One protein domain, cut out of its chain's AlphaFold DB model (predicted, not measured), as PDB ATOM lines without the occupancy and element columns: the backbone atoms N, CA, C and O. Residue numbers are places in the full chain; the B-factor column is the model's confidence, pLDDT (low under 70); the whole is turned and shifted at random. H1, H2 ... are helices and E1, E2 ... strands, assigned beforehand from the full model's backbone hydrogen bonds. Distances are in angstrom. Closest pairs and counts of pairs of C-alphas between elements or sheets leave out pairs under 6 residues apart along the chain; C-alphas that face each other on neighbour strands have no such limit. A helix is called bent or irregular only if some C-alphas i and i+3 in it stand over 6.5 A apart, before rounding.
ATOM      1  N   LYS A  22     104.398 -79.222  52.548       96.31
ATOM      2  CA  LYS A  22     105.527 -79.524  53.438       96.31
ATOM      3  C   LYS A  22     106.723 -78.619  53.156       96.31
ATOM      4  O   LYS A  22     107.434 -78.273  54.100       96.31
ATOM      5  N   THR A  23     106.881 -78.223  51.892       98.00
ATOM      6  CA  THR A  23     107.947 -77.334  51.421       98.00
ATOM      7  C   THR A  23     107.363 -76.072  50.799       98.00
ATOM      8  O   THR A  23     106.502 -76.143  49.918       98.00
ATOM      9  N   PHE A  24     107.843 -74.907  51.235       98.50
ATOM     10  CA  PHE A  24     107.412 -73.610  50.717       98.50
ATOM     11  C   PHE A  24     108.582 -72.765  50.222       98.50
ATOM     12  O   PHE A  24     109.609 -72.687  50.890       98.50
ATOM     13  N   VAL A  25     108.394 -72.082  49.092       98.62
ATOM     14  CA  VAL A  25     109.365 -71.138  48.532       98.62
ATOM     15  C   VAL A  25     108.801 -69.717  48.536       98.62
ATOM     16  O   VAL A  25     107.767 -69.441  47.927       98.62
ATOM     17  N   ASP A  26     109.517 -68.796  49.174       98.31
ATOM     18  CA  ASP A  26     109.349 -67.349  49.033       98.31
ATOM     19  C   ASP A  26     110.311 -66.850  47.940       98.31
ATOM     20  O   ASP A  26     111.478 -66.560  48.210       98.31
ATOM     21  N   ALA A  27     109.863 -66.842  46.676       97.62
ATOM     22  CA  ALA A  27     110.757 -66.723  45.514       97.62
ATOM     23  C   ALA A  27     111.338 -65.312  45.295       97.62
ATOM     24  O   ALA A  27     112.309 -65.153  44.547       97.62
ATOM     25  N   CYS A  28     110.714 -64.297  45.898       96.25
ATOM     26  CA  CYS A  28     111.130 -62.891  45.894       96.25
ATOM     27  C   CYS A  28     110.954 -62.332  47.309       96.25
ATOM     28  O   CYS A  28     110.056 -61.530  47.577       96.25
ATOM     29  N   SER A  29     111.765 -62.836  48.234       96.38
ATOM     30  CA  SER A  29     111.469 -62.778  49.659       96.38
ATOM     31  C   SER A  29     111.534 -61.378  50.257       96.38
ATOM     32  O   SER A  29     110.912 -61.124  51.295       96.38
ATOM     33  N   GLY A  30     112.279 -60.443  49.658       95.62
ATOM     34  CA  GLY A  30     112.561 -59.163  50.290       95.62
ATOM     35  C   GLY A  30     113.180 -59.391  51.673       95.62
ATOM     36  O   GLY A  30     114.237 -59.991  51.804       95.62
ATOM     37  N   ALA A  31     112.500 -58.955  52.732       94.75
ATOM     38  CA  ALA A  31     112.930 -59.204  54.113       94.75
ATOM     39  C   ALA A  31     112.498 -60.580  54.682       94.75
ATOM     40  O   ALA A  31     112.741 -60.854  55.857       94.75
ATOM     41  N   GLY A  32     111.824 -61.423  53.895       96.56
ATOM     42  CA  GLY A  32     111.384 -62.768  54.274       96.56
ATOM     43  C   GLY A  32     110.004 -62.840  54.930       96.56
ATOM     44  O   GLY A  32     109.695 -63.816  55.608       96.56
ATOM     45  N   THR A  33     109.158 -61.818  54.777       95.62
ATOM     46  CA  THR A  33     107.865 -61.738  55.481       95.62
ATOM     47  C   THR A  33     106.946 -62.925  55.185       95.62
ATOM     48  O   THR A  33     106.309 -63.436  56.107       95.62
ATOM     49  N   LEU A  34     106.849 -63.365  53.924       97.12
ATOM     50  CA  LEU A  34     105.953 -64.464  53.557       97.12
ATOM     51  C   LEU A  34     106.516 -65.803  54.006       97.12
ATOM     52  O   LEU A  34     105.782 -66.573  54.618       97.12
ATOM     53  N   GLY A  35     107.811 -66.052  53.812       97.56
ATOM     54  CA  GLY A  35     108.436 -67.258  54.349       97.56
ATOM     55  C   GLY A  35     108.351 -67.343  55.879       97.56
ATOM     56  O   GLY A  35     108.015 -68.396  56.406       97.56
ATOM     57  N   LEU A  36     108.545 -66.244  56.622       96.88
ATOM     58  CA  LEU A  36     108.362 -66.231  58.086       96.88
ATOM     59  C   LEU A  36     106.914 -66.527  58.496       96.88
ATOM     60  O   LEU A  36     106.675 -67.232  59.478       96.88
ATOM     61  N   ALA A  37     105.936 -66.004  57.756       96.44
ATOM     62  CA  ALA A  37     104.533 -66.320  57.991       96.44
ATOM     63  C   ALA A  37     104.218 -67.794  57.668       96.44
ATOM     64  O   ALA A  37     103.471 -68.429  58.408       96.44
ATOM     65  N   ALA A  38     104.826 -68.352  56.620       97.06
ATOM     66  CA  ALA A  38     104.680 -69.749  56.222       97.06
ATOM     67  C   ALA A  38     105.272 -70.703  57.272       97.06
ATOM     68  O   ALA A  38     104.608 -71.638  57.720       97.06
ATOM     69  N   ALA A  39     106.478 -70.389  57.742       96.12
ATOM     70  CA  ALA A  39     107.133 -71.039  58.865       96.12
ATOM     71  C   ALA A  39     106.245 -71.002  60.121       96.12
ATOM     72  O   ALA A  39     105.941 -72.033  60.717       96.12
ATOM     73  N   ARG A  40     105.735 -69.824  60.499       94.56
ATOM     74  CA  ARG A  40     104.814 -69.672  61.638       94.56
ATOM     75  C   ARG A  40     103.519 -70.478  61.479       94.56
ATOM     76  O   ARG A  40     102.947 -70.902  62.480       94.56
ATOM     77  N   ALA A  41     103.055 -70.683  60.249       94.44
ATOM     78  CA  ALA A  41     101.893 -71.513  59.941       94.44
ATOM     79  C   ALA A  41     102.185 -73.030  60.011       94.44
ATOM     80  O   ALA A  41     101.281 -73.830  59.779       94.44
ATOM     81  N   GLY A  42     103.412 -73.427  60.367       93.25
ATOM     82  CA  GLY A  42     103.796 -74.814  60.626       93.25
ATOM     83  C   GLY A  42     104.412 -75.541  59.432       93.25
ATOM     84  O   GLY A  42     104.540 -76.763  59.484       93.25
ATOM     85  N   ILE A  43     104.791 -74.829  58.365       96.00
ATOM     86  CA  ILE A  43     105.571 -75.441  57.285       96.00
ATOM     87  C   ILE A  43     106.969 -75.762  57.804       96.00
ATOM     88  O   ILE A  43     107.634 -74.908  58.388       96.00
ATOM     89  N   HIS A  44     107.396 -77.005  57.585       93.44
ATOM     90  CA  HIS A  44     108.663 -77.512  58.094       93.44
ATOM     91  C   HIS A  44     109.862 -77.012  57.285       93.44
ATOM     92  O   HIS A  44     110.849 -76.606  57.885       93.44
ATOM     93  N   HIS A  45     109.789 -77.040  55.947       97.75
ATOM     94  CA  HIS A  45     110.893 -76.629  55.074       97.75
ATOM     95  C   HIS A  45     110.539 -75.345  54.326       97.75
ATOM     96  O   HIS A  45     109.596 -75.316  53.532       97.75
ATOM     97  N   VAL A  46     111.275 -74.270  54.604       98.31
ATOM     98  CA  VAL A  46     111.027 -72.946  54.027       98.31
ATOM     99  C   VAL A  46     112.276 -72.435  53.320       98.31
ATOM    100  O   VAL A  46     113.323 -72.232  53.929       98.31
ATOM    101  N   ILE A  47     112.144 -72.185  52.025       98.62
ATOM    102  CA  ILE A  47     113.204 -71.666  51.169       98.62
ATOM    103  C   ILE A  47     112.903 -70.202  50.861       98.62
ATOM    104  O   ILE A  47     111.788 -69.845  50.482       98.62
ATOM    105  N   TYR A  48     113.910 -69.353  50.993       98.62
ATOM    106  CA  TYR A  48     113.834 -67.932  50.692       98.62
ATOM    107  C   TYR A  48     114.786 -67.617  49.549       98.62
ATOM    108  O   TYR A  48     115.940 -68.039  49.581       98.62
ATOM    109  N   ASN A  49     114.339 -66.844  48.566       98.56
ATOM    110  CA  ASN A  49     115.200 -66.349  47.502       98.56
ATOM    111  C   ASN A  49     114.952 -64.867  47.236       98.56
ATOM    112  O   ASN A  49     113.809 -64.433  47.106       98.56
ATOM    113  N   ASP A  50     116.028 -64.109  47.043       98.12
ATOM    114  CA  ASP A  50     115.951 -62.791  46.422       98.12
ATOM    115  C   ASP A  50     117.203 -62.522  45.580       98.12
ATOM    116  O   ASP A  50     118.323 -62.830  45.986       98.12
ATOM    117  N   ALA A  51     117.048 -61.923  44.400       97.31
ATOM    118  CA  ALA A  51     118.202 -61.564  43.576       97.31
ATOM    119  C   ALA A  51     119.022 -60.432  44.222       97.31
ATOM    120  O   ALA A  51     120.242 -60.351  44.032       97.31
ATOM    121  N   TRP A  52     118.369 -59.552  44.988       97.69
ATOM    122  CA  TRP A  52     118.995 -58.404  45.623       97.69
ATOM    123  C   TRP A  52     119.678 -58.787  46.938       97.69
ATOM    124  O   TRP A  52     119.072 -59.302  47.876       97.69
ATOM    125  N   TYR A  53     120.966 -58.467  47.036       97.44
ATOM    126  CA  TYR A  53     121.842 -58.883  48.133       97.44
ATOM    127  C   TYR A  53     121.319 -58.501  49.526       97.44
ATOM    128  O   TYR A  53     121.429 -59.274  50.476       97.44
ATOM    129  N   ALA A  54     120.748 -57.299  49.653       97.50
ATOM    130  CA  ALA A  54     120.289 -56.786  50.933       97.50
ATOM    131  C   ALA A  54     119.039 -57.531  51.406       97.50
ATOM    132  O   ALA A  54     118.928 -57.802  52.596       97.50
ATOM    133  N   ALA A  55     118.137 -57.899  50.494       97.81
ATOM    134  CA  ALA A  55     116.961 -58.704  50.806       97.81
ATOM    135  C   ALA A  55     117.362 -60.089  51.342       97.81
ATOM    136  O   ALA A  55     116.984 -60.459  52.456       97.81
ATOM    137  N   ALA A  56     118.238 -60.799  50.625       97.81
ATOM    138  CA  ALA A  56     118.741 -62.096  51.074       97.81
ATOM    139  C   ALA A  56     119.465 -62.000  52.436       97.81
ATOM    140  O   ALA A  56     119.206 -62.789  53.345       97.81
ATOM    141  N   ALA A  57     120.308 -60.979  52.635       97.94
ATOM    142  CA  ALA A  57     120.998 -60.769  53.909       97.94
ATOM    143  C   ALA A  57     120.036 -60.448  55.068       97.94
ATOM    144  O   ALA A  57     120.167 -61.001  56.158       97.94
ATOM    145  N   TRP A  58     119.058 -59.562  54.853       98.00
ATOM    146  CA  TRP A  58     118.076 -59.208  55.882       98.00
ATOM    147  C   TRP A  58     117.122 -60.355  56.203       98.00
ATOM    148  O   TRP A  58     116.716 -60.489  57.354       98.00
ATOM    149  N   THR A  59     116.825 -61.219  55.233       98.25
ATOM    150  CA  THR A  59     116.091 -62.463  55.478       98.25
ATOM    151  C   THR A  59     116.845 -63.353  56.473       98.25
ATOM    152  O   THR A  59     116.261 -63.779  57.470       98.25
ATOM    153  N   ALA A  60     118.156 -63.552  56.286       97.69
ATOM    154  CA  ALA A  60     118.987 -64.310  57.227       97.69
ATOM    155  C   ALA A  60     119.002 -63.690  58.640       97.69
ATOM    156  O   ALA A  60     118.864 -64.399  59.638       97.69
ATOM    157  N   TRP A  61     119.096 -62.360  58.744       97.44
ATOM    158  CA  TRP A  61     119.023 -61.674  60.039       97.44
ATOM    159  C   TRP A  61     117.655 -61.797  60.709       97.44
ATOM    160  O   TRP A  61     117.581 -62.006  61.920       97.44
ATOM    161  N   ASN A  62     116.569 -61.712  59.944       97.69
ATOM    162  CA  ASN A  62     115.229 -61.883  60.490       97.69
ATOM    163  C   ASN A  62     115.003 -63.309  60.997       97.69
ATOM    164  O   ASN A  62     114.384 -63.473  62.048       97.69
ATOM    165  N   LEU A  63     115.546 -64.327  60.325       97.00
ATOM    166  CA  LEU A  63     115.556 -65.698  60.844       97.00
ATOM    167  C   LEU A  63     116.297 -65.779  62.180       97.00
ATOM    168  O   LEU A  63     115.758 -66.323  63.139       97.00
ATOM    169  N   GLN A  64     117.479 -65.165  62.282       96.44
ATOM    170  CA  GLN A  64     118.265 -65.164  63.519       96.44
ATOM    171  C   GLN A  64     117.505 -64.523  64.689       96.44
ATOM    172  O   GLN A  64     117.523 -65.049  65.802       96.44
ATOM    173  N   VAL A  65     116.815 -63.407  64.445       96.44
ATOM    174  CA  VAL A  65     116.018 -62.709  65.468       96.44
ATOM    175  C   VAL A  65     114.772 -63.507  65.868       96.44
ATOM    176  O   VAL A  65     114.370 -63.459  67.026       96.44
ATOM    177  N   ASN A  66     114.176 -64.268  64.946       96.12
ATOM    178  CA  ASN A  66     112.964 -65.054  65.205       96.12
ATOM    179  C   ASN A  66     113.242 -66.524  65.569       96.12
ATOM    180  O   ASN A  66     112.294 -67.281  65.769       96.12
ATOM    181  N   ARG A  67     114.511 -66.942  65.684       95.31
ATOM    182  CA  ARG A  67     114.903 -68.358  65.791       95.31
ATOM    183  C   ARG A  67     114.200 -69.116  66.919       95.31
ATOM    184  O   ARG A  67     113.750 -70.233  66.711       95.31
ATOM    185  N   GLU A  68     114.045 -68.490  68.086       93.81
ATOM    186  CA  GLU A  68     113.412 -69.115  69.254       93.81
ATOM    187  C   GLU A  68     111.930 -69.392  68.994       93.81
ATOM    188  O   GLU A  68     111.447 -70.494  69.243       93.81
ATOM    189  N   PHE A  69     111.226 -68.418  68.416       92.81
ATOM    190  CA  PHE A  69     109.819 -68.564  68.056       92.81
ATOM    191  C   PHE A  69     109.606 -69.626  66.966       92.81
ATOM    192  O   PHE A  69     108.583 -70.305  66.954       92.81
ATOM    193  N   LEU A  70     110.576 -69.772  66.063       93.75
ATOM    194  CA  LEU A  70     110.552 -70.734  64.963       93.75
ATOM    195  C   LEU A  70     111.093 -72.124  65.348       93.75
ATOM    196  O   LEU A  70     111.052 -73.042  64.534       93.75
ATOM    197  N   GLY A  71     111.605 -72.302  66.571       93.31
ATOM    198  CA  GLY A  71     112.251 -73.552  66.989       93.31
ATOM    199  C   GLY A  71     113.531 -73.873  66.203       93.31
ATOM    200  O   GLY A  71     113.900 -75.040  66.069       93.31
ATOM    201  N   ILE A  72     114.194 -72.850  65.664       94.88
ATOM    202  CA  ILE A  72     115.481 -72.946  64.976       94.88
ATOM    203  C   ILE A  72     116.592 -72.887  66.024       94.88
ATOM    204  O   ILE A  72     116.657 -71.956  66.833       94.88
ATOM    205  N   ASN A  73     117.505 -73.858  65.984       93.25
ATOM    206  CA  ASN A  73     118.614 -73.918  66.935       93.25
ATOM    207  C   ASN A  73     119.662 -72.843  66.619       93.25
ATOM    208  O   ASN A  73     120.034 -72.038  67.478       93.25
ATOM    209  N   GLU A  74     120.098 -72.805  65.361       93.62
ATOM    210  CA  GLU A  74     121.138 -71.913  64.861       93.62
ATOM    211  C   GLU A  74     120.857 -71.527  63.406       93.62
ATOM    212  O   GLU A  74     120.372 -72.345  62.624       93.62
ATOM    213  N   VAL A  75     121.185 -70.281  63.053       97.00
ATOM    214  CA  VAL A  75     121.269 -69.824  61.664       97.00
ATOM    215  C   VAL A  75     122.743 -69.728  61.283       97.00
ATOM    216  O   VAL A  75     123.470 -68.863  61.774       97.00
ATOM    217  N   THR A  76     123.194 -70.602  60.389       98.06
ATOM    218  CA  THR A  76     124.549 -70.566  59.839       98.06
ATOM    219  C   THR A  76     124.582 -69.621  58.647       98.06
ATOM    220  O   THR A  76     123.945 -69.872  57.626       98.06
ATOM    221  N   VAL A  77     125.344 -68.533  58.759       97.75
ATOM    222  CA  VAL A  77     125.549 -67.571  57.668       97.75
ATOM    223  C   VAL A  77     126.774 -67.978  56.848       97.75
ATOM    224  O   VAL A  77     127.900 -67.952  57.338       97.75
ATOM    225  N   HIS A  78     126.556 -68.317  55.577       97.88
ATOM    226  CA  HIS A  78     127.590 -68.762  54.631       97.88
ATOM    227  C   HIS A  78     128.220 -67.610  53.843       97.88
ATOM    228  O   HIS A  78     129.303 -67.755  53.268       97.88
ATOM    229  N   ARG A  79     127.532 -66.467  53.775       95.94
ATOM    230  CA  ARG A  79     127.959 -65.269  53.042       95.94
ATOM    231  C   ARG A  79     127.679 -64.030  53.879       95.94
ATOM    232  O   ARG A  79     126.538 -63.770  54.255       95.94
ATOM    233  N   SER A  80     128.722 -63.263  54.187       95.06
ATOM    234  CA  SER A  80     128.573 -62.034  54.967       95.06
ATOM    235  C   SER A  80     127.924 -60.928  54.135       95.06
ATOM    236  O   SER A  80     127.987 -60.932  52.906       95.06
ATOM    237  N   TYR A  81     127.351 -59.929  54.807       95.62
ATOM    238  CA  TYR A  81     126.765 -58.768  54.134       95.62
ATOM    239  C   TYR A  81     127.752 -58.082  53.173       95.62
ATOM    240  O   TYR A  81     127.389 -57.743  52.049       95.62
ATOM    241  N   ASP A  82     129.011 -57.911  53.590       95.88
ATOM    242  CA  ASP A  82     130.045 -57.295  52.752       95.88
ATOM    243  C   ASP A  82     130.435 -58.146  51.545       95.88
ATOM    244  O   ASP A  82     130.793 -57.586  50.509       95.88
ATOM    245  N   ASP A  83     130.366 -59.473  51.656       95.25
ATOM    246  CA  ASP A  83     130.595 -60.364  50.521       95.25
ATOM    247  C   ASP A  83     129.450 -60.260  49.504       95.25
ATOM    248  O   ASP A  83     129.683 -59.973  48.329       95.25
ATOM    249  N   LEU A  84     128.205 -60.353  49.979       95.75
ATOM    250  CA  LEU A  84     127.001 -60.219  49.151       95.75
ATOM    251  C   LEU A  84     126.938 -58.852  48.455       95.75
ATOM    252  O   LEU A  84     126.606 -58.754  47.273       95.75
ATOM    253  N   ARG A  85     127.344 -57.779  49.145       95.88
ATOM    254  CA  ARG A  85     127.371 -56.412  48.598       95.88
ATOM    255  C   ARG A  85     128.285 -56.258  47.379       95.88
ATOM    256  O   ARG A  85     128.065 -55.352  46.577       95.88
ATOM    257  N   ARG A  86     129.280 -57.134  47.190       95.31
ATOM    258  CA  ARG A  86     130.141 -57.134  45.988       95.31
ATOM    259  C   ARG A  86     129.380 -57.543  44.727       95.31
ATOM    260  O   ARG A  86     129.830 -57.231  43.627       95.31
ATOM    261  N   ARG A  87     128.238 -58.220  44.877       93.44
ATOM    262  CA  ARG A  87     127.318 -58.596  43.798       93.44
ATOM    263  C   ARG A  87     125.898 -58.173  44.183       93.44
ATOM    264  O   ARG A  87     125.101 -59.014  44.594       93.44
ATOM    265  N   PRO A  88     125.561 -56.874  44.051       93.50
ATOM    266  CA  PRO A  88     124.295 -56.345  44.551       93.50
ATOM    267  C   PRO A  88     123.060 -57.056  43.997       93.50
ATOM    268  O   PRO A  88     122.065 -57.184  44.701       93.50
ATOM    269  N   VAL A  89     123.128 -57.525  42.751       96.56
ATOM    270  CA  VAL A  89     122.110 -58.376  42.133       96.56
ATOM    271  C   VAL A  89     122.805 -59.636  41.629       96.56
ATOM    272  O   VAL A  89     123.676 -59.546  40.761       96.56
ATOM    273  N   ALA A  90     122.460 -60.793  42.194       93.44
ATOM    274  CA  ALA A  90     123.018 -62.076  41.780       93.44
ATOM    275  C   ALA A  90     122.171 -62.712  40.677       93.44
ATOM    276  O   ALA A  90     120.954 -62.540  40.627       93.44
ATOM    277  N   ARG A  91     122.845 -63.456  39.797       94.44
ATOM    278  CA  ARG A  91     122.193 -64.336  38.826       94.44
ATOM    279  C   ARG A  91     122.185 -65.755  39.361       94.44
ATOM    280  O   ARG A  91     121.137 -66.234  39.770       94.44
ATOM    281  N   ASP A  92     123.354 -66.382  39.397       95.00
ATOM    282  CA  ASP A  92     123.480 -67.765  39.844       95.00
ATOM    283  C   ASP A  92     123.073 -67.880  41.319       95.00
ATOM    284  O   ASP A  92     123.598 -67.112  42.137       95.00
ATOM    285  N   PRO A  93     122.155 -68.801  41.664       96.81
ATOM    286  CA  PRO A  93     121.746 -69.012  43.042       96.81
ATOM    287  C   PRO A  93     122.935 -69.372  43.928       96.81
ATOM    288  O   PRO A  93     123.681 -70.313  43.654       96.81
ATOM    289  N   VAL A  94     123.106 -68.626  45.015       96.56
ATOM    290  CA  VAL A  94     124.107 -68.920  46.042       96.56
ATOM    291  C   VAL A  94     123.450 -69.005  47.405       96.56
ATOM    292  O   VAL A  94     122.620 -68.168  47.755       96.56
ATOM    293  N   VAL A  95     123.851 -69.999  48.196       98.06
ATOM    294  CA  VAL A  95     123.392 -70.138  49.580       98.06
ATOM    295  C   VAL A  95     123.995 -69.011  50.419       98.06
ATOM    296  O   VAL A  95     125.216 -68.849  50.499       98.06
ATOM    297  N   VAL A  96     123.123 -68.235  51.050       98.38
ATOM    298  CA  VAL A  96     123.455 -67.138  51.962       98.38
ATOM    299  C   VAL A  96     123.451 -67.616  53.402       98.38
ATOM    300  O   VAL A  96     124.383 -67.315  54.149       98.38
ATOM    301  N   ALA A  97     122.417 -68.356  53.790       98.50
ATOM    302  CA  ALA A  97     122.261 -68.878  55.136       98.50
ATOM    303  C   ALA A  97     121.454 -70.177  55.128       98.50
ATOM    304  O   ALA A  97     120.632 -70.396  54.240       98.50
ATOM    305  N   THR A  98     121.675 -71.009  56.138       98.44
ATOM    306  CA  THR A  98     120.869 -72.203  56.414       98.44
ATOM    307  C   THR A  98     120.495 -72.237  57.885       98.44
ATOM    308  O   THR A  98     121.231 -71.711  58.721       98.44
ATOM    309  N   ALA A  99     119.379 -72.867  58.218       96.81
ATOM    310  CA  ALA A  99     118.969 -73.079  59.597       96.81
ATOM    311  C   ALA A  99     118.299 -74.446  59.746       96.81
ATOM    312  O   ALA A  99     117.614 -74.885  58.828       96.81
ATOM    313  N   ALA A 100     118.498 -75.083  60.898       93.94
ATOM    314  CA  ALA A 100     117.949 -76.402  61.206       93.94
ATOM    315  C   ALA A 100     117.388 -76.450  62.638       93.94
ATOM    316  O   ALA A 100     117.793 -75.675  63.521       93.94
ATOM    317  N   GLY A 101     116.470 -77.383  62.889       92.06
ATOM    318  CA  GLY A 101     115.791 -77.541  64.177       92.06
ATOM    319  C   GLY A 101     114.392 -78.122  64.017       92.06
ATOM    320  O   GLY A 101     114.212 -79.151  63.377       92.06
ATOM    321  N   ALA A 102     113.388 -77.467  64.603       90.88
ATOM    322  CA  ALA A 102     111.982 -77.772  64.317       90.88
ATOM    323  C   ALA A 102     111.565 -77.345  62.895       90.88
ATOM    324  O   ALA A 102     110.517 -77.767  62.405       90.88
ATOM    325  N   GLN A 103     112.372 -76.485  62.270       92.81
ATOM    326  CA  GLN A 103     112.227 -76.016  60.902       92.81
ATOM    327  C   GLN A 103     113.564 -76.104  60.181       92.81
ATOM    328  O   GLN A 103     114.608 -75.787  60.753       92.81
ATOM    329  N   GLU A 104     113.486 -76.481  58.912       96.06
ATOM    330  CA  GLU A 104     114.589 -76.464  57.963       96.06
ATOM    331  C   GLU A 104     114.441 -75.238  57.067       96.06
ATOM    332  O   GLU A 104     113.372 -74.973  56.508       96.06
ATOM    333  N   VAL A 105     115.510 -74.458  56.956       97.81
ATOM    334  CA  VAL A 105     115.492 -73.188  56.239       97.81
ATOM    335  C   VAL A 105     116.721 -73.036  55.368       97.81
ATOM    336  O   VAL A 105     117.848 -73.256  55.810       97.81
ATOM    337  N   GLU A 106     116.500 -72.549  54.152       98.38
ATOM    338  CA  GLU A 106     117.555 -72.160  53.225       98.38
ATOM    339  C   GLU A 106     117.288 -70.753  52.693       98.38
ATOM    340  O   GLU A 106     116.176 -70.431  52.276       98.38
ATOM    341  N   VAL A 107     118.311 -69.904  52.701       98.62
ATOM    342  CA  VAL A 107     118.254 -68.556  52.136       98.62
ATOM    343  C   VAL A 107     119.219 -68.486  50.972       98.62
ATOM    344  O   VAL A 107     120.418 -68.707  51.143       98.62
ATOM    345  N   TYR A 108     118.702 -68.119  49.811       98.56
ATOM    346  CA  TYR A 108     119.451 -67.939  48.583       98.56
ATOM    347  C   TYR A 108     119.499 -66.468  48.173       98.56
ATOM    348  O   TYR A 108     118.548 -65.709  48.372       98.56
ATOM    349  N   GLN A 109     120.610 -66.087  47.548       98.31
ATOM    350  CA  GLN A 109     120.670 -64.911  46.692       98.31
ATOM    351  C   GLN A 109     120.735 -65.389  45.242       98.31
ATOM    352  O   GLN A 109     121.709 -66.041  44.865       98.31
ATOM    353  N   GLY A 110     119.736 -65.079  44.422       97.44
ATOM    354  CA  GLY A 110     119.696 -65.603  43.061       97.44
ATOM    355  C   GLY A 110     118.545 -65.093  42.207       97.44
ATOM    356  O   GLY A 110     117.499 -64.653  42.686       97.44
ATOM    357  N   ASP A 111     118.747 -65.181  40.899       96.44
ATOM    358  CA  ASP A 111     117.694 -64.994  39.917       96.44
ATOM    359  C   ASP A 111     116.766 -66.210  39.950       96.44
ATOM    360  O   ASP A 111     117.182 -67.324  39.626       96.44
ATOM    361  N   LEU A 112     115.496 -65.989  40.300       95.56
ATOM    362  CA  LEU A 112     114.479 -67.040  40.404       95.56
ATOM    363  C   LEU A 112     114.380 -67.902  39.129       95.56
ATOM    364  O   LEU A 112     114.025 -69.074  39.191       95.56
ATOM    365  N   ARG A 113     114.728 -67.347  37.959       95.38
ATOM    366  CA  ARG A 113     114.664 -68.044  36.662       95.38
ATOM    367  C   ARG A 113     115.727 -69.132  36.504       95.38
ATOM    368  O   ARG A 113     115.635 -69.929  35.574       95.38
ATOM    369  N   LEU A 120     116.254 -77.261  43.975       95.06
ATOM    370  CA  LEU A 120     115.096 -77.263  44.878       95.06
ATOM    371  C   LEU A 120     114.212 -78.497  44.639       95.06
ATOM    372  O   LEU A 120     113.152 -78.400  44.007       95.06
ATOM    373  N   PRO A 121     114.612 -79.677  45.137       91.88
ATOM    374  CA  PRO A 121     113.819 -80.883  44.968       91.88
ATOM    375  C   PRO A 121     112.542 -80.838  45.822       91.88
ATOM    376  O   PRO A 121     112.576 -80.524  47.010       91.88
ATOM    377  N   GLY A 122     111.408 -81.227  45.230       92.19
ATOM    378  CA  GLY A 122     110.170 -81.472  45.979       92.19
ATOM    379  C   GLY A 122     109.497 -80.220  46.551       92.19
ATOM    380  O   GLY A 122     108.963 -80.264  47.657       92.19
ATOM    381  N   VAL A 123     109.522 -79.102  45.821       96.94
ATOM    382  CA  VAL A 123     108.759 -77.897  46.183       96.94
ATOM    383  C   VAL A 123     107.257 -78.169  46.054       96.94
ATOM    384  O   VAL A 123     106.794 -78.556  44.983       96.94
ATOM    385  N   ASP A 124     106.488 -77.918  47.120       97.56
ATOM    386  CA  ASP A 124     105.027 -78.083  47.108       97.56
ATOM    387  C   ASP A 124     104.291 -76.776  46.796       97.56
ATOM    388  O   ASP A 124     103.285 -76.792  46.093       97.56
ATOM    389  N   LEU A 125     104.747 -75.641  47.337       98.38
ATOM    390  CA  LEU A 125     104.079 -74.348  47.181       98.38
ATOM    391  C   LEU A 125     105.086 -73.205  47.052       98.38
ATOM    392  O   LEU A 125     106.014 -73.094  47.842       98.38
ATOM    393  N   THR A 126     104.864 -72.304  46.103       98.38
ATOM    394  CA  THR A 126     105.685 -71.111  45.882       98.38
ATOM    395  C   THR A 126     104.827 -69.851  45.924       98.38
ATOM    396  O   THR A 126     103.797 -69.767  45.251       98.38
ATOM    397  N   ALA A 127     105.280 -68.845  46.673       97.62
ATOM    398  CA  ALA A 127     104.799 -67.477  46.546       97.62
ATOM    399  C   ALA A 127     105.649 -66.712  45.526       97.62
ATOM    400  O   ALA A 127     106.864 -66.577  45.687       97.62
ATOM    401  N   LEU A 128     104.997 -66.175  44.496       95.75
ATOM    402  CA  LEU A 128     105.631 -65.377  43.449       95.75
ATOM    403  C   LEU A 128     105.228 -63.898  43.593       95.75
ATOM    404  O   LEU A 128     104.327 -63.403  42.918       95.75
ATOM    405  N   ASP A 129     105.866 -63.190  44.530       92.81
ATOM    406  CA  ASP A 129     105.554 -61.792  44.877       92.81
ATOM    407  C   ASP A 129     106.413 -60.786  44.089       92.81
ATOM    408  O   ASP A 129     107.252 -60.081  44.642       92.81
ATOM    409  N   LEU A 130     106.219 -60.725  42.770       89.88
ATOM    410  CA  LEU A 130     106.966 -59.806  41.905       89.88
ATOM    411  C   LEU A 130     106.561 -58.333  42.114       89.88
ATOM    412  O   LEU A 130     105.398 -58.012  42.388       89.88
ATOM    413  N   PHE A 131     107.518 -57.422  41.905       80.12
ATOM    414  CA  PHE A 131     107.239 -55.996  41.718       80.12
ATOM    415  C   PHE A 131     106.497 -55.751  40.393       80.12
ATOM    416  O   PHE A 131     106.656 -56.507  39.441       80.12
ATOM    417  N   GLU A 132     105.706 -54.672  40.332       70.94
ATOM    418  CA  GLU A 132     104.953 -54.255  39.133       70.94
ATOM    419  C   GLU A 132     103.971 -55.310  38.595       70.94
ATOM    420  O   GLU A 132     103.986 -55.682  37.424       70.94
ATOM    421  N   LYS A 133     103.025 -55.730  39.442       72.50
ATOM    422  CA  LYS A 133     101.984 -56.722  39.110       72.50
ATOM    423  C   LYS A 133     100.962 -56.297  38.038       72.50
ATOM    424  O   LYS A 133      99.968 -56.983  37.834       72.50
ATOM    425  N   ASN A 134     101.168 -55.153  37.387       76.94
ATOM    426  CA  ASN A 134     100.252 -54.619  36.378       76.94
ATOM    427  C   ASN A 134     100.445 -55.279  35.001       76.94
ATOM    428  O   ASN A 134      99.594 -55.119  34.131       76.94
ATOM    429  N   ASP A 135     101.543 -56.013  34.813       86.31
ATOM    430  CA  ASP A 135     101.841 -56.777  33.602       86.31
ATOM    431  C   ASP A 135     101.527 -58.264  33.828       86.31
ATOM    432  O   ASP A 135     102.389 -59.064  34.202       86.31
ATOM    433  N   ALA A 136     100.249 -58.616  33.659       85.94
ATOM    434  CA  ALA A 136      99.761 -59.974  33.888       85.94
ATOM    435  C   ALA A 136     100.432 -60.996  32.957       85.94
ATOM    436  O   ALA A 136     100.777 -62.087  33.402       85.94
ATOM    437  N   GLU A 137     100.688 -60.626  31.698       89.31
ATOM    438  CA  GLU A 137     101.317 -61.516  30.721       89.31
ATOM    439  C   GLU A 137     102.728 -61.912  31.170       89.31
ATOM    440  O   GLU A 137     103.090 -63.090  31.162       89.31
ATOM    441  N   LYS A 138     103.517 -60.941  31.635       89.62
ATOM    442  CA  LYS A 138     104.862 -61.204  32.146       89.62
ATOM    443  C   LYS A 138     104.850 -62.067  33.406       89.62
ATOM    444  O   LYS A 138     105.710 -62.936  33.553       89.62
ATOM    445  N   ILE A 139     103.905 -61.838  34.317       91.38
ATOM    446  CA  ILE A 139     103.771 -62.659  35.527       91.38
ATOM    447  C   ILE A 139     103.424 -64.102  35.155       91.38
ATOM    448  O   ILE A 139     104.069 -65.018  35.664       91.38
ATOM    449  N   ASP A 140     102.480 -64.304  34.237       92.38
ATOM    450  CA  ASP A 140     102.072 -65.632  33.776       92.38
ATOM    451  C   ASP A 140     103.227 -66.366  33.086       92.38
ATOM    452  O   ASP A 140     103.458 -67.546  33.349       92.38
ATOM    453  N   GLN A 141     104.017 -65.667  32.265       94.25
ATOM    454  CA  GLN A 141     105.221 -66.230  31.646       94.25
ATOM    455  C   GLN A 141     106.252 -66.672  32.694       94.25
ATOM    456  O   GLN A 141     106.817 -67.763  32.588       94.25
ATOM    457  N   ILE A 142     106.495 -65.849  33.719       94.88
ATOM    458  CA  ILE A 142     107.433 -66.183  34.798       94.88
ATOM    459  C   ILE A 142     106.910 -67.362  35.627       94.88
ATOM    460  O   ILE A 142     107.673 -68.282  35.919       94.88
ATOM    461  N   ALA A 143     105.622 -67.365  35.975       95.56
ATOM    462  CA  ALA A 143     104.999 -68.449  36.727       95.56
ATOM    463  C   ALA A 143     105.035 -69.767  35.939       95.56
ATOM    464  O   ALA A 143     105.429 -70.791  36.488       95.56
ATOM    465  N   ALA A 144     104.720 -69.745  34.642       96.25
ATOM    466  CA  ALA A 144     104.810 -70.923  33.782       96.25
ATOM    467  C   ALA A 144     106.250 -71.452  33.677       96.25
ATOM    468  O   ALA A 144     106.474 -72.661  33.756       96.25
ATOM    469  N   ALA A 145     107.237 -70.561  33.547       96.56
ATOM    470  CA  ALA A 145     108.645 -70.948  33.514       96.56
ATOM    471  C   ALA A 145     109.111 -71.562  34.845       96.56
ATOM    472  O   ALA A 145     109.797 -72.585  34.834       96.56
ATOM    473  N   TRP A 146     108.713 -70.983  35.983       97.25
ATOM    474  CA  TRP A 146     108.984 -71.544  37.310       97.25
ATOM    475  C   TRP A 146     108.343 -72.924  37.469       97.25
ATOM    476  O   TRP A 146     109.028 -73.891  37.799       97.25
ATOM    477  N   GLN A 147     107.053 -73.040  37.145       96.62
ATOM    478  CA  GLN A 147     106.292 -74.286  37.210       96.62
ATOM    479  C   GLN A 147     106.947 -75.408  36.397       96.62
ATOM    480  O   GLN A 147     106.976 -76.554  36.837       96.62
ATOM    481  N   ALA A 148     107.474 -75.090  35.212       96.94
ATOM    482  CA  ALA A 148     108.116 -76.064  34.336       96.94
ATOM    483  C   ALA A 148     109.488 -76.537  34.846       96.94
ATOM    484  O   ALA A 148     109.895 -77.655  34.536       96.94
ATOM    485  N   ARG A 149     110.216 -75.693  35.590       96.62
ATOM    486  CA  ARG A 149     111.593 -75.972  36.039       96.62
ATOM    487  C   ARG A 149     111.676 -76.515  37.461       96.62
ATOM    488  O   ARG A 149     112.498 -77.390  37.716       96.62
TER     489      ARG A 149
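What this domain is: This is residues 22 to 113 and 120 to 149 of the 157 residues of an uncharacterized protein of Methanomicrobiales archaeon (UniProt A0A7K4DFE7). A twisted sheet of six strands forms a wall, and two helices, H1 and H2, run along its strands side by side and cover one face. The short helix H3 packs on the first residues of H2, while H4 lies off beyond the edge strand E6, on a link and first turn that stick out as residues 132 to 138. The printed part has 122 residues, with four named helices and six named strands in the order E1 H1 E2 H2 E3 H3 E4 E5 E6 H4. The sheet is mixed, in the order E3 E4 E5 E2 E1 E6, and the class is mixed, helices and strands. The whole is compact, with a radius of gyration of the C-alphas of 13.9 A and spans of 42 by 34 by 24 A.

How they stand to each other: E1, residues 23 to 26, and E2, residues 45 to 50, are parallel neighbours at 20 degrees, with N 26 and O 47 2.8 A apart, within hydrogen-bond range. With H1, residues 33 to 40, they form a strand-helix-strand unit, two parallel neighbour strands with a helix between them in the chain, and its crossover is right-handed. H1 is on the sheet at a height of 8.6 A, over E2 and only just over E1, on which 3 of its C-alphas fall; on the local plane its line and that of E2 stand at 7 degrees, along the strands. The closest C-alphas of H1 and E2 are those of Gly 35 and Val 46, 6.3 A apart. H2, residues 53 to 70, is on the same face as H1. H1 and H2 only just touch, with 3 pairs of C-alphas within 8 A; the closest are those of Arg 40 and Leu 70, 6.7 A apart. Their shallow tilt is 24 degrees, they run the same way, and H2 touches H1 with residues 63 to 70 alone. H2 has a kink of 43 degrees near residue 64 and is irregular: C-alphas 65 and 68 are 7.9 A apart. E3, residues 72 to 77, closes a split strand-helix-strand unit E2, H2, E3, whose two strands run the same way but are not neighbours; its crossover is right-handed. H3, residues 81 to 84, only grazes the sheet and touches H2, residues 53 to 57 alone; the closest C-alphas are those of Tyr 53 and Leu 84, 5.4 A apart. E4, residues 94 to 101, and E5, residues 104 to 109, form an antiparallel hairpin between E3 and E2 in the sheet, with N 96 and O 107 2.7 A apart. H2 lies over E4 and E5 at a height of 8.2 A, along the strands. E3 and E4 are antiparallel, with N 76 and O 98 2.8 A apart, and E5 and E2 are parallel, with N 48 and O 106 2.8 A apart. E6, residues 125 to 127, is parallel to E1, with N 127 and O 25 2.8 A apart; E3 and E6 are the edge strands. H4, residues 136 to 149, touches no helix and is only just not on the sheet, with 4 pairs of C-alphas within 10 A. Each O i to N i+4 pair is within hydrogen-bond range in H1 and H4, and 12 of 14 are in H2; H3 is too short for such a pair.

Where its parts are: E1, residues 23 to 26, begins with C-alpha 23 at (107.947, -77.334, 51.421). H1, residues 33 to 40, is 10.5 A from first to last C-alpha; E2, residues 45 to 50, is 17.1 A. H2, residues 53 to 70, is 23.5 A long, from C-alpha 53 at (121.842, -58.883, 48.133). E3, residues 72 to 77, is 13.6 A, and H3 holds residues 81 to 84. E4, residues 94 to 101, is 21.7 A, and E5, residues 104 to 109, is 17.2 A. E6 holds residues 125 to 127. H4, residues 136 to 149, is 20.0 A and ends with C-alpha 149 at (111.593, -75.972, 36.039).

The domain as a whole: The two C-alphas farthest apart are those of Asn 73 and Glu 137, 42.0 A. Residues 114 to 119 are not printed; C-alphas 113 and 120 are 12.4 A apart across this cut, in the link from E5 to E6. Of the links that are printed whole, none is long. The mean pLDDT of the printed part is 95.2, and no printed residue is under 70.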